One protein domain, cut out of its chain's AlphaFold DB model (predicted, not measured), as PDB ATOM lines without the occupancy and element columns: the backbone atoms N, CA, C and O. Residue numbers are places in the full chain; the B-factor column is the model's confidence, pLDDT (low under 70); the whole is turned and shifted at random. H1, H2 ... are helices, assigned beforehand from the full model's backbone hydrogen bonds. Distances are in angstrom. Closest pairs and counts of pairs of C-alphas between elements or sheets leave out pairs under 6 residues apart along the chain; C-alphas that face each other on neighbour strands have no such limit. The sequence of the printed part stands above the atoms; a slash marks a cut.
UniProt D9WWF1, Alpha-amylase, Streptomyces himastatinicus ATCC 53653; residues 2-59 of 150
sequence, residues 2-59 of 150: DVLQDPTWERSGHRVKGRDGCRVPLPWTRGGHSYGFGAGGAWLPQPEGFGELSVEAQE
ATOM      1  N   ASP A   2      73.654  96.078  62.127       67.06
ATOM      2  CA  ASP A   2      74.919  95.610  61.541       67.06
ATOM      3  C   ASP A   2      74.837  94.200  60.931       67.06
ATOM      4  O   ASP A   2      75.844  93.586  60.606       67.06
ATOM      5  N   VAL A   3      73.618  93.673  60.810       81.94
ATOM      6  CA  VAL A   3      73.299  92.305  60.372       81.94
ATOM      7  C   VAL A   3      72.383  92.285  59.144       81.94
ATOM      8  O   VAL A   3      71.977  91.213  58.701       81.94
ATOM      9  N   LEU A   4      72.028  93.463  58.610       88.56
ATOM     10  CA  LEU A   4      71.291  93.586  57.351       88.56
ATOM     11  C   LEU A   4      72.210  93.216  56.182       88.56
ATOM     12  O   LEU A   4      73.364  93.631  56.134       88.56
ATOM     13  N   GLN A   5      71.680  92.443  55.239       91.31
ATOM     14  CA  GLN A   5      72.387  91.951  54.057       91.31
ATOM     15  C   GLN A   5      71.729  92.392  52.741       91.31
ATOM     16  O   GLN A   5      72.335  92.228  51.681       91.31
ATOM     17  N   ASP A   6      70.519  92.966  52.759       94.50
ATOM     18  CA  ASP A   6      69.872  93.475  51.546       94.50
ATOM     19  C   ASP A   6      70.660  94.674  50.989       94.50
ATOM     20  O   ASP A   6      70.771  95.699  51.670       94.50
ATOM     21  N   PRO A   7      71.135  94.630  49.726       95.19
ATOM     22  CA  PRO A   7      71.881  95.734  49.117       95.19
ATOM     23  C   PRO A   7      71.147  97.079  49.121       95.19
ATOM     24  O   PRO A   7      71.782  98.125  48.984       95.19
ATOM     25  N   THR A   8      69.817  97.076  49.258       95.75
ATOM     26  CA  THR A   8      69.025  98.298  49.455       95.75
ATOM     27  C   THR A   8      69.496  99.109  50.664       95.75
ATOM     28  O   THR A   8      69.503 100.339  50.590       95.75
ATOM     29  N   TRP A   9      69.928  98.453  51.746       94.88
ATOM     30  CA  TRP A   9      70.448  99.124  52.935       94.88
ATOM     31  C   TRP A   9      71.629 100.030  52.577       94.88
ATOM     32  O   TRP A   9      71.538 101.249  52.738       94.88
ATOM     33  N   GLU A  10      72.669  99.462  51.964       94.44
ATOM     34  CA  GLU A  10      73.863 100.196  51.530       94.44
ATOM     35  C   GLU A  10      73.547 101.237  50.451       94.44
ATOM     36  O   GLU A  10      73.886 102.413  50.579       94.44
ATOM     37  N   ARG A  11      72.820 100.845  49.395       96.00
ATOM     38  CA  ARG A  11      72.514 101.731  48.255       96.00
ATOM     39  C   ARG A  11      71.658 102.936  48.638       96.00
ATOM     40  O   ARG A  11      71.724 103.965  47.971       96.00
ATOM     41  N   SER A  12      70.845 102.816  49.685       94.75
ATOM     42  CA  SER A  12      70.021 103.923  50.179       94.75
ATOM     43  C   SER A  12      70.791 104.913  51.062       94.75
ATOM     44  O   SER A  12      70.223 105.943  51.446       94.75
ATOM     45  N   GLY A  13      72.059 104.623  51.379       94.69
ATOM     46  CA  GLY A  13      72.815 105.331  52.408       94.69
ATOM     47  C   GLY A  13      72.215 105.092  53.791       94.69
ATOM     48  O   GLY A  13      71.999 106.050  54.526       94.69
ATOM     49  N   HIS A  14      71.865 103.838  54.101       92.31
ATOM     50  CA  HIS A  14      71.359 103.411  55.414       92.31
ATOM     51  C   HIS A  14      70.021 104.054  55.824       92.31
ATOM     52  O   HIS A  14      69.749 104.278  57.002       92.31
ATOM     53  N   ARG A  15      69.145 104.349  54.852       94.56
ATOM     54  CA  ARG A  15      67.820 104.964  55.096       94.56
ATOM     55  C   ARG A  15      66.652 104.002  54.927       94.56
ATOM     56  O   ARG A  15      65.581 104.233  55.480       94.56
ATOM     57  N   VAL A  16      66.839 102.931  54.162       93.56
ATOM     58  CA  VAL A  16      65.793 101.951  53.857       93.56
ATOM     59  C   VAL A  16      66.259 100.573  54.304       93.56
ATOM     60  O   VAL A  16      67.211 100.039  53.745       93.56
ATOM     61  N   LYS A  17      65.559  99.978  55.282       90.69
ATOM     62  CA  LYS A  17      65.899  98.671  55.886       90.69
ATOM     63  C   LYS A  17      66.000  97.522  54.867       90.69
ATOM     64  O   LYS A  17      66.702  96.551  55.114       90.69
ATOM     65  N   GLY A  18      65.304  97.617  53.734       93.88
ATOM     66  CA  GLY A  18      65.255  96.551  52.734       93.88
ATOM     67  C   GLY A  18      64.313  95.411  53.138       93.88
ATOM     68  O   GLY A  18      63.345  95.619  53.868       93.88
ATOM     69  N   ARG A  19      64.573  94.212  52.616       95.75
ATOM     70  CA  ARG A  19      63.660  93.055  52.635       95.75
ATOM     71  C   ARG A  19      64.143  91.906  53.512       95.75
ATOM     72  O   ARG A  19      63.501  90.863  53.532       95.75
ATOM     73  N   ASP A  20      65.242  92.060  54.247       94.38
ATOM     74  CA  ASP A  20      65.775  90.965  55.073       94.38
ATOM     75  C   ASP A  20      64.763  90.447  56.096       94.38
ATOM     76  O   ASP A  20      64.727  89.253  56.377       94.38
ATOM     77  N   GLY A  21      63.872  91.315  56.585       91.69
ATOM     78  CA  GLY A  21      62.823  90.931  57.529       91.69
ATOM     79  C   GLY A  21      61.894  89.822  57.020       91.69
ATOM     80  O   GLY A  21      61.481  88.989  57.815       91.69
ATOM     81  N   CYS A  22      61.608  89.756  55.715       93.06
ATOM     82  CA  CYS A  22      60.800  88.679  55.127       93.06
ATOM     83  C   CYS A  22      61.639  87.524  54.552       93.06
ATOM     84  O   CYS A  22      61.102  86.653  53.872       93.06
ATOM     85  N   ARG A  23      62.957  87.522  54.798       95.75
ATOM     86  CA  ARG A  23      63.916  86.503  54.331       95.75
ATOM     87  C   ARG A  23      64.621  85.769  55.468       95.75
ATOM     88  O   ARG A  23      65.480  84.921  55.208       95.75
ATOM     89  N   VAL A  24      64.280  86.102  56.711       94.75
ATOM     90  CA  VAL A  24      64.678  85.328  57.884       94.75
ATOM     91  C   VAL A  24      64.277  83.864  57.654       94.75
ATOM     92  O   VAL A  24      63.115  83.609  57.326       94.75
ATOM     93  N   PRO A  25      65.212  82.902  57.760       95.00
ATOM     94  CA  PRO A  25      64.898  81.500  57.516       95.00
ATOM     95  C   PRO A  25      63.810  80.974  58.453       95.00
ATOM     96  O   PRO A  25      63.785  81.320  59.632       95.00
ATOM     97  N   LEU A  26      62.918  80.130  57.930       95.69
ATOM     98  CA  LEU A  26      61.766  79.645  58.688       95.69
ATOM     99  C   LEU A  26      62.182  78.807  59.912       95.69
ATOM    100  O   LEU A  26      63.111  78.000  59.804       95.69
ATOM    101  N   PRO A  27      61.470  78.949  61.045       96.81
ATOM    102  CA  PRO A  27      61.681  78.132  62.223       96.81
ATOM    103  C   PRO A  27      60.932  76.801  62.062       96.81
ATOM    104  O   PRO A  27      59.705  76.751  61.964       96.81
ATOM    105  N   TRP A  28      61.669  75.701  62.042       96.94
ATOM    106  CA  TRP A  28      61.121  74.344  62.008       96.94
ATOM    107  C   TRP A  28      60.954  73.763  63.408       96.94
ATOM    108  O   TRP A  28      59.953  73.102  63.667       96.94
ATOM    109  N   THR A  29      61.890  74.061  64.312       96.94
ATOM    110  CA  THR A  29      61.900  73.599  65.706       96.94
ATOM    111  C   THR A  29      61.857  74.765  66.689       96.94
ATOM    112  O   THR A  29      62.198  75.899  66.348       96.94
ATOM    113  N   ARG A  30      61.495  74.498  67.945       96.75
ATOM    114  CA  ARG A  30      61.429  75.512  69.015       96.75
ATOM    115  C   ARG A  30      62.795  76.022  69.463       96.75
ATOM    116  O   ARG A  30      62.906  77.138  69.958       96.75
ATOM    117  N   GLY A  31      63.832  75.204  69.302       93.12
ATOM    118  CA  GLY A  31      65.185  75.498  69.765       93.12
ATOM    119  C   GLY A  31      66.263  75.280  68.707       93.12
ATOM    120  O   GLY A  31      65.990  74.902  67.568       93.12
ATOM    121  N   GLY A  32      67.511  75.501  69.122       90.44
ATOM    122  CA  GLY A  32      68.696  75.437  68.268       90.44
ATOM    123  C   GLY A  32      69.060  76.792  67.655       90.44
ATOM    124  O   GLY A  32      68.218  77.672  67.508       90.44
ATOM    125  N   HIS A  33      70.328  76.953  67.269       88.00
ATOM    126  CA  HIS A  33      70.888  78.230  66.794       88.00
ATOM    127  C   HIS A  33      70.185  78.825  65.561       88.00
ATOM    128  O   HIS A  33      70.319  80.013  65.288       88.00
ATOM    129  N   SER A  34      69.457  78.002  64.807       93.38
ATOM    130  CA  SER A  34      68.720  78.391  63.604       93.38
ATOM    131  C   SER A  34      67.247  77.974  63.644       93.38
ATOM    132  O   SER A  34      66.608  77.957  62.592       93.38
ATOM    133  N   TYR A  35      66.726  77.598  64.821       96.25
ATOM    134  CA  TYR A  35      65.386  77.021  64.985       96.25
ATOM    135  C   TYR A  35      65.108  75.875  64.002       96.25
ATOM    136  O   TYR A  35      64.060  75.811  63.368       96.25
ATOM    137  N   GLY A  36      66.086  74.987  63.811       94.94
ATOM    138  CA  GLY A  36      65.931  73.807  62.960       94.94
ATOM    139  C   GLY A  36      66.059  74.060  61.455       94.94
ATOM    140  O   GLY A  36      65.878  73.125  60.683       94.94
ATOM    141  N   PHE A  37      66.417  75.272  61.007       95.38
ATOM    142  CA  PHE A  37      66.689  75.534  59.584       95.38
ATOM    143  C   PHE A  37      67.877  74.722  59.041       95.38
ATOM    144  O   PHE A  37      67.868  74.290  57.891       95.38
ATOM    145  N   GLY A  38      68.899  74.495  59.867       89.50
ATOM    146  CA  GLY A  38      70.056  73.688  59.493       89.50
ATOM    147  C   GLY A  38      71.183  73.736  60.520       89.50
ATOM    148  O   GLY A  38      71.277  74.669  61.324       89.50
ATOM    149  N   ALA A  39      72.065  72.733  60.474       86.31
ATOM    150  CA  ALA A  39      73.168  72.575  61.428       86.31
ATOM    151  C   ALA A  39      74.230  73.690  61.339       86.31
ATOM    152  O   ALA A  39      74.897  73.978  62.326       86.31
ATOM    153  N   GLY A  40      74.366  74.337  60.175       84.62
ATOM    154  CA  GLY A  40      75.323  75.427  59.941       84.62
ATOM    155  C   GLY A  40      74.857  76.815  60.394       84.62
ATOM    156  O   GLY A  40      75.545  77.794  60.124       84.62
ATOM    157  N   GLY A  41      73.696  76.924  61.049       85.19
ATOM    158  CA  GLY A  41      73.098  78.214  61.391       85.19
ATOM    159  C   GLY A  41      72.219  78.791  60.273       85.19
ATOM    160  O   GLY A  41      71.895  78.118  59.296       85.19
ATOM    161  N   ALA A  42      71.802  80.044  60.446       87.25
ATOM    162  CA  ALA A  42      71.004  80.802  59.486       87.25
ATOM    163  C   ALA A  42      71.837  81.963  58.922       87.25
ATOM    164  O   ALA A  42      72.611  82.581  59.650       87.25
ATOM    165  N   TRP A  43      71.659  82.289  57.637       90.62
ATOM    166  CA  TRP A  43      72.375  83.404  56.997       90.62
ATOM    167  C   TRP A  43      71.993  84.783  57.546       90.62
ATOM    168  O   TRP A  43      72.717  85.747  57.354       90.62
ATOM    169  N   LEU A  44      70.864  84.866  58.241       93.06
ATOM    170  CA  LEU A  44      70.268  86.051  58.823       93.06
ATOM    171  C   LEU A  44      69.929  85.687  60.265       93.06
ATOM    172  O   LEU A  44      69.557  84.537  60.530       93.06
ATOM    173  N   PRO A  45      70.051  86.642  61.192       90.81
ATOM    174  CA  PRO A  45      69.761  86.393  62.592       90.81
ATOM    175  C   PRO A  45      68.297  85.995  62.768       90.81
ATOM    176  O   PRO A  45      67.392  86.625  62.216       90.81
ATOM    177  N   GLN A  46      68.082  84.957  63.571       92.12
ATOM    178  CA  GLN A  46      66.749  84.542  63.972       92.12
ATOM    179  C   GLN A  46      66.226  85.476  65.078       92.12
ATOM    180  O   GLN A  46      66.949  85.703  66.050       92.12
ATOM    181  N   PRO A  47      65.001  86.023  64.967       91.62
ATOM    182  CA  PRO A  47      64.390  86.807  66.032       91.62
ATOM    183  C   PRO A  47      64.261  86.010  67.334       91.62
ATOM    184  O   PRO A  47      64.052  84.792  67.334       91.62
ATOM    185  N   GLU A  48      64.350  86.709  68.461       91.94
ATOM    186  CA  GLU A  48      64.062  86.117  69.763       91.94
ATOM    187  C   GLU A  48      62.611  85.609  69.812       91.94
ATOM    188  O   GLU A  48      61.700  86.244  69.282       91.94
ATOM    189  N   GLY A  49      62.401  84.424  70.395       91.88
ATOM    190  CA  GLY A  49      61.078  83.803  70.507       91.88
ATOM    191  C   GLY A  49      60.514  83.215  69.208       91.88
ATOM    192  O   GLY A  49      59.439  82.621  69.236       91.88
ATOM    193  N   PHE A  50      61.219  83.307  68.073       94.62
ATOM    194  CA  PHE A  50      60.688  82.836  66.789       94.62
ATOM    195  C   PHE A  50      60.425  81.321  66.751       94.62
ATOM    196  O   PHE A  50      59.532  80.866  66.039       94.62
ATOM    197  N   GLY A  51      61.127  80.551  67.588       96.38
ATOM    198  CA  GLY A  51      60.860  79.129  67.808       96.38
ATOM    199  C   GLY A  51      59.436  78.819  68.291       96.38
ATOM    200  O   GLY A  51      58.907  77.758  67.972       96.38
ATOM    201  N   GLU A  52      58.751  79.744  68.971       97.38
ATOM    202  CA  GLU A  52      57.349  79.555  69.385       97.38
ATOM    203  C   GLU A  52      56.359  79.655  68.215       97.38
ATOM    204  O   GLU A  52      55.240  79.140  68.284       97.38
ATOM    205  N   LEU A  53      56.795  80.255  67.105       96.94
ATOM    206  CA  LEU A  53      56.065  80.289  65.840       96.94
ATOM    207  C   LEU A  53      56.471  79.142  64.899       96.94
ATOM    208  O   LEU A  53      55.984  79.098  63.770       96.94
ATOM    209  N   SER A  54      57.330  78.216  65.344       98.00
ATOM    210  CA  SER A  54      57.832  77.104  64.526       98.00
ATOM    211  C   SER A  54      56.765  76.092  64.112       98.00
ATOM    212  O   SER A  54      55.694  75.997  64.717       98.00
ATOM    213  N   VAL A  55      57.091  75.287  63.096       98.31
ATOM    214  CA  VAL A  55      56.262  74.142  62.687       98.31
ATOM    215  C   VAL A  55      56.062  73.170  63.851       98.31
ATOM    216  O   VAL A  55      54.917  72.882  64.182       98.31
ATOM    217  N   GLU A  56      57.141  72.753  64.527       98.50
ATOM    218  CA  GLU A  56      57.078  71.903  65.729       98.50
ATOM    219  C   GLU A  56      56.156  72.498  66.793       98.50
ATOM    220  O   GLU A  56      55.404  71.785  67.453       98.50
ATOM    221  N   ALA A  57      56.205  73.820  66.977       98.38
ATOM    222  CA  ALA A  57      55.345  74.446  67.950       98.38
ATOM    223  C   ALA A  57      53.871  74.294  67.570       98.38
ATOM    224  O   ALA A  57      53.069  74.028  68.471       98.38
ATOM    225  N   GLN A  58      53.521  74.556  66.307       98.50
ATOM    226  CA  GLN A  58      52.150  74.757  65.824       98.50
ATOM    227  C   GLN A  58      51.428  73.494  65.359       98.50
ATOM    228  O   GLN A  58      50.194  73.475  65.376       98.50
ATOM    229  N   GLU A  59      52.165  72.472  64.940       98.44
ATOM    230  CA  GLU A  59      51.602  71.240  64.402       98.44
ATOM    231  C   GLU A  59      50.708  70.524  65.421       98.44
ATOM    232  O   GLU A  59      51.077  70.331  66.579       98.44
TER     233      GLU A  59
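AT A GLANCE: This is residues 2 to 59 of the 150 residues of the protein "Alpha-amylase" of Streptomyces himastatinicus ATCC 53653 (UniProt D9WWF1). There is little regular structure here: an elongated, mostly looping chain with one short helix, H1, near one end and two more, H2 and H3, near the other. The unnamed residues 12 to 49 run the length between them and fold back in a wide loop. The printed part has 58 residues, 13 of them in the three named helices H1, H2 and H3, in that order, with no named strand; the class is all helix. It is loose, with a radius of gyration of the C-alphas of 13.1 A, and spans 41 by 22 by 14 A.

HOW THE PARTS SIT: Start at H1, residues 7 to 11, which is apart from H2, residues 50 to 53, and from H3, residues 55 to 58. H2 and H3 are close but not clearly touching; look at their closest C-alphas, Gly 51 and Ala 57, 7.2 A apart. In H1 every O i to N i+4 pair is within hydrogen-bond range; H2 and H3 are too short for such a pair.

IN THESE COORDINATES: Find C-alpha 7 at (71.881, 95.734, 49.117); H1 runs 6.1 A to C-alpha 11. H2 measures 5.4 A and H3 5.2 A, ending at C-alpha 58, (52.150, 74.757, 65.824).

THE WHOLE: The two farthest C-alphas, Gly 13 and Glu 59, are 41.9 A apart. The printed part has no cut; the link from H1 to H2 is long, that from H2 to H3 tight. Mean pLDDT of the printed part is 93.1, with residue 2 under 70.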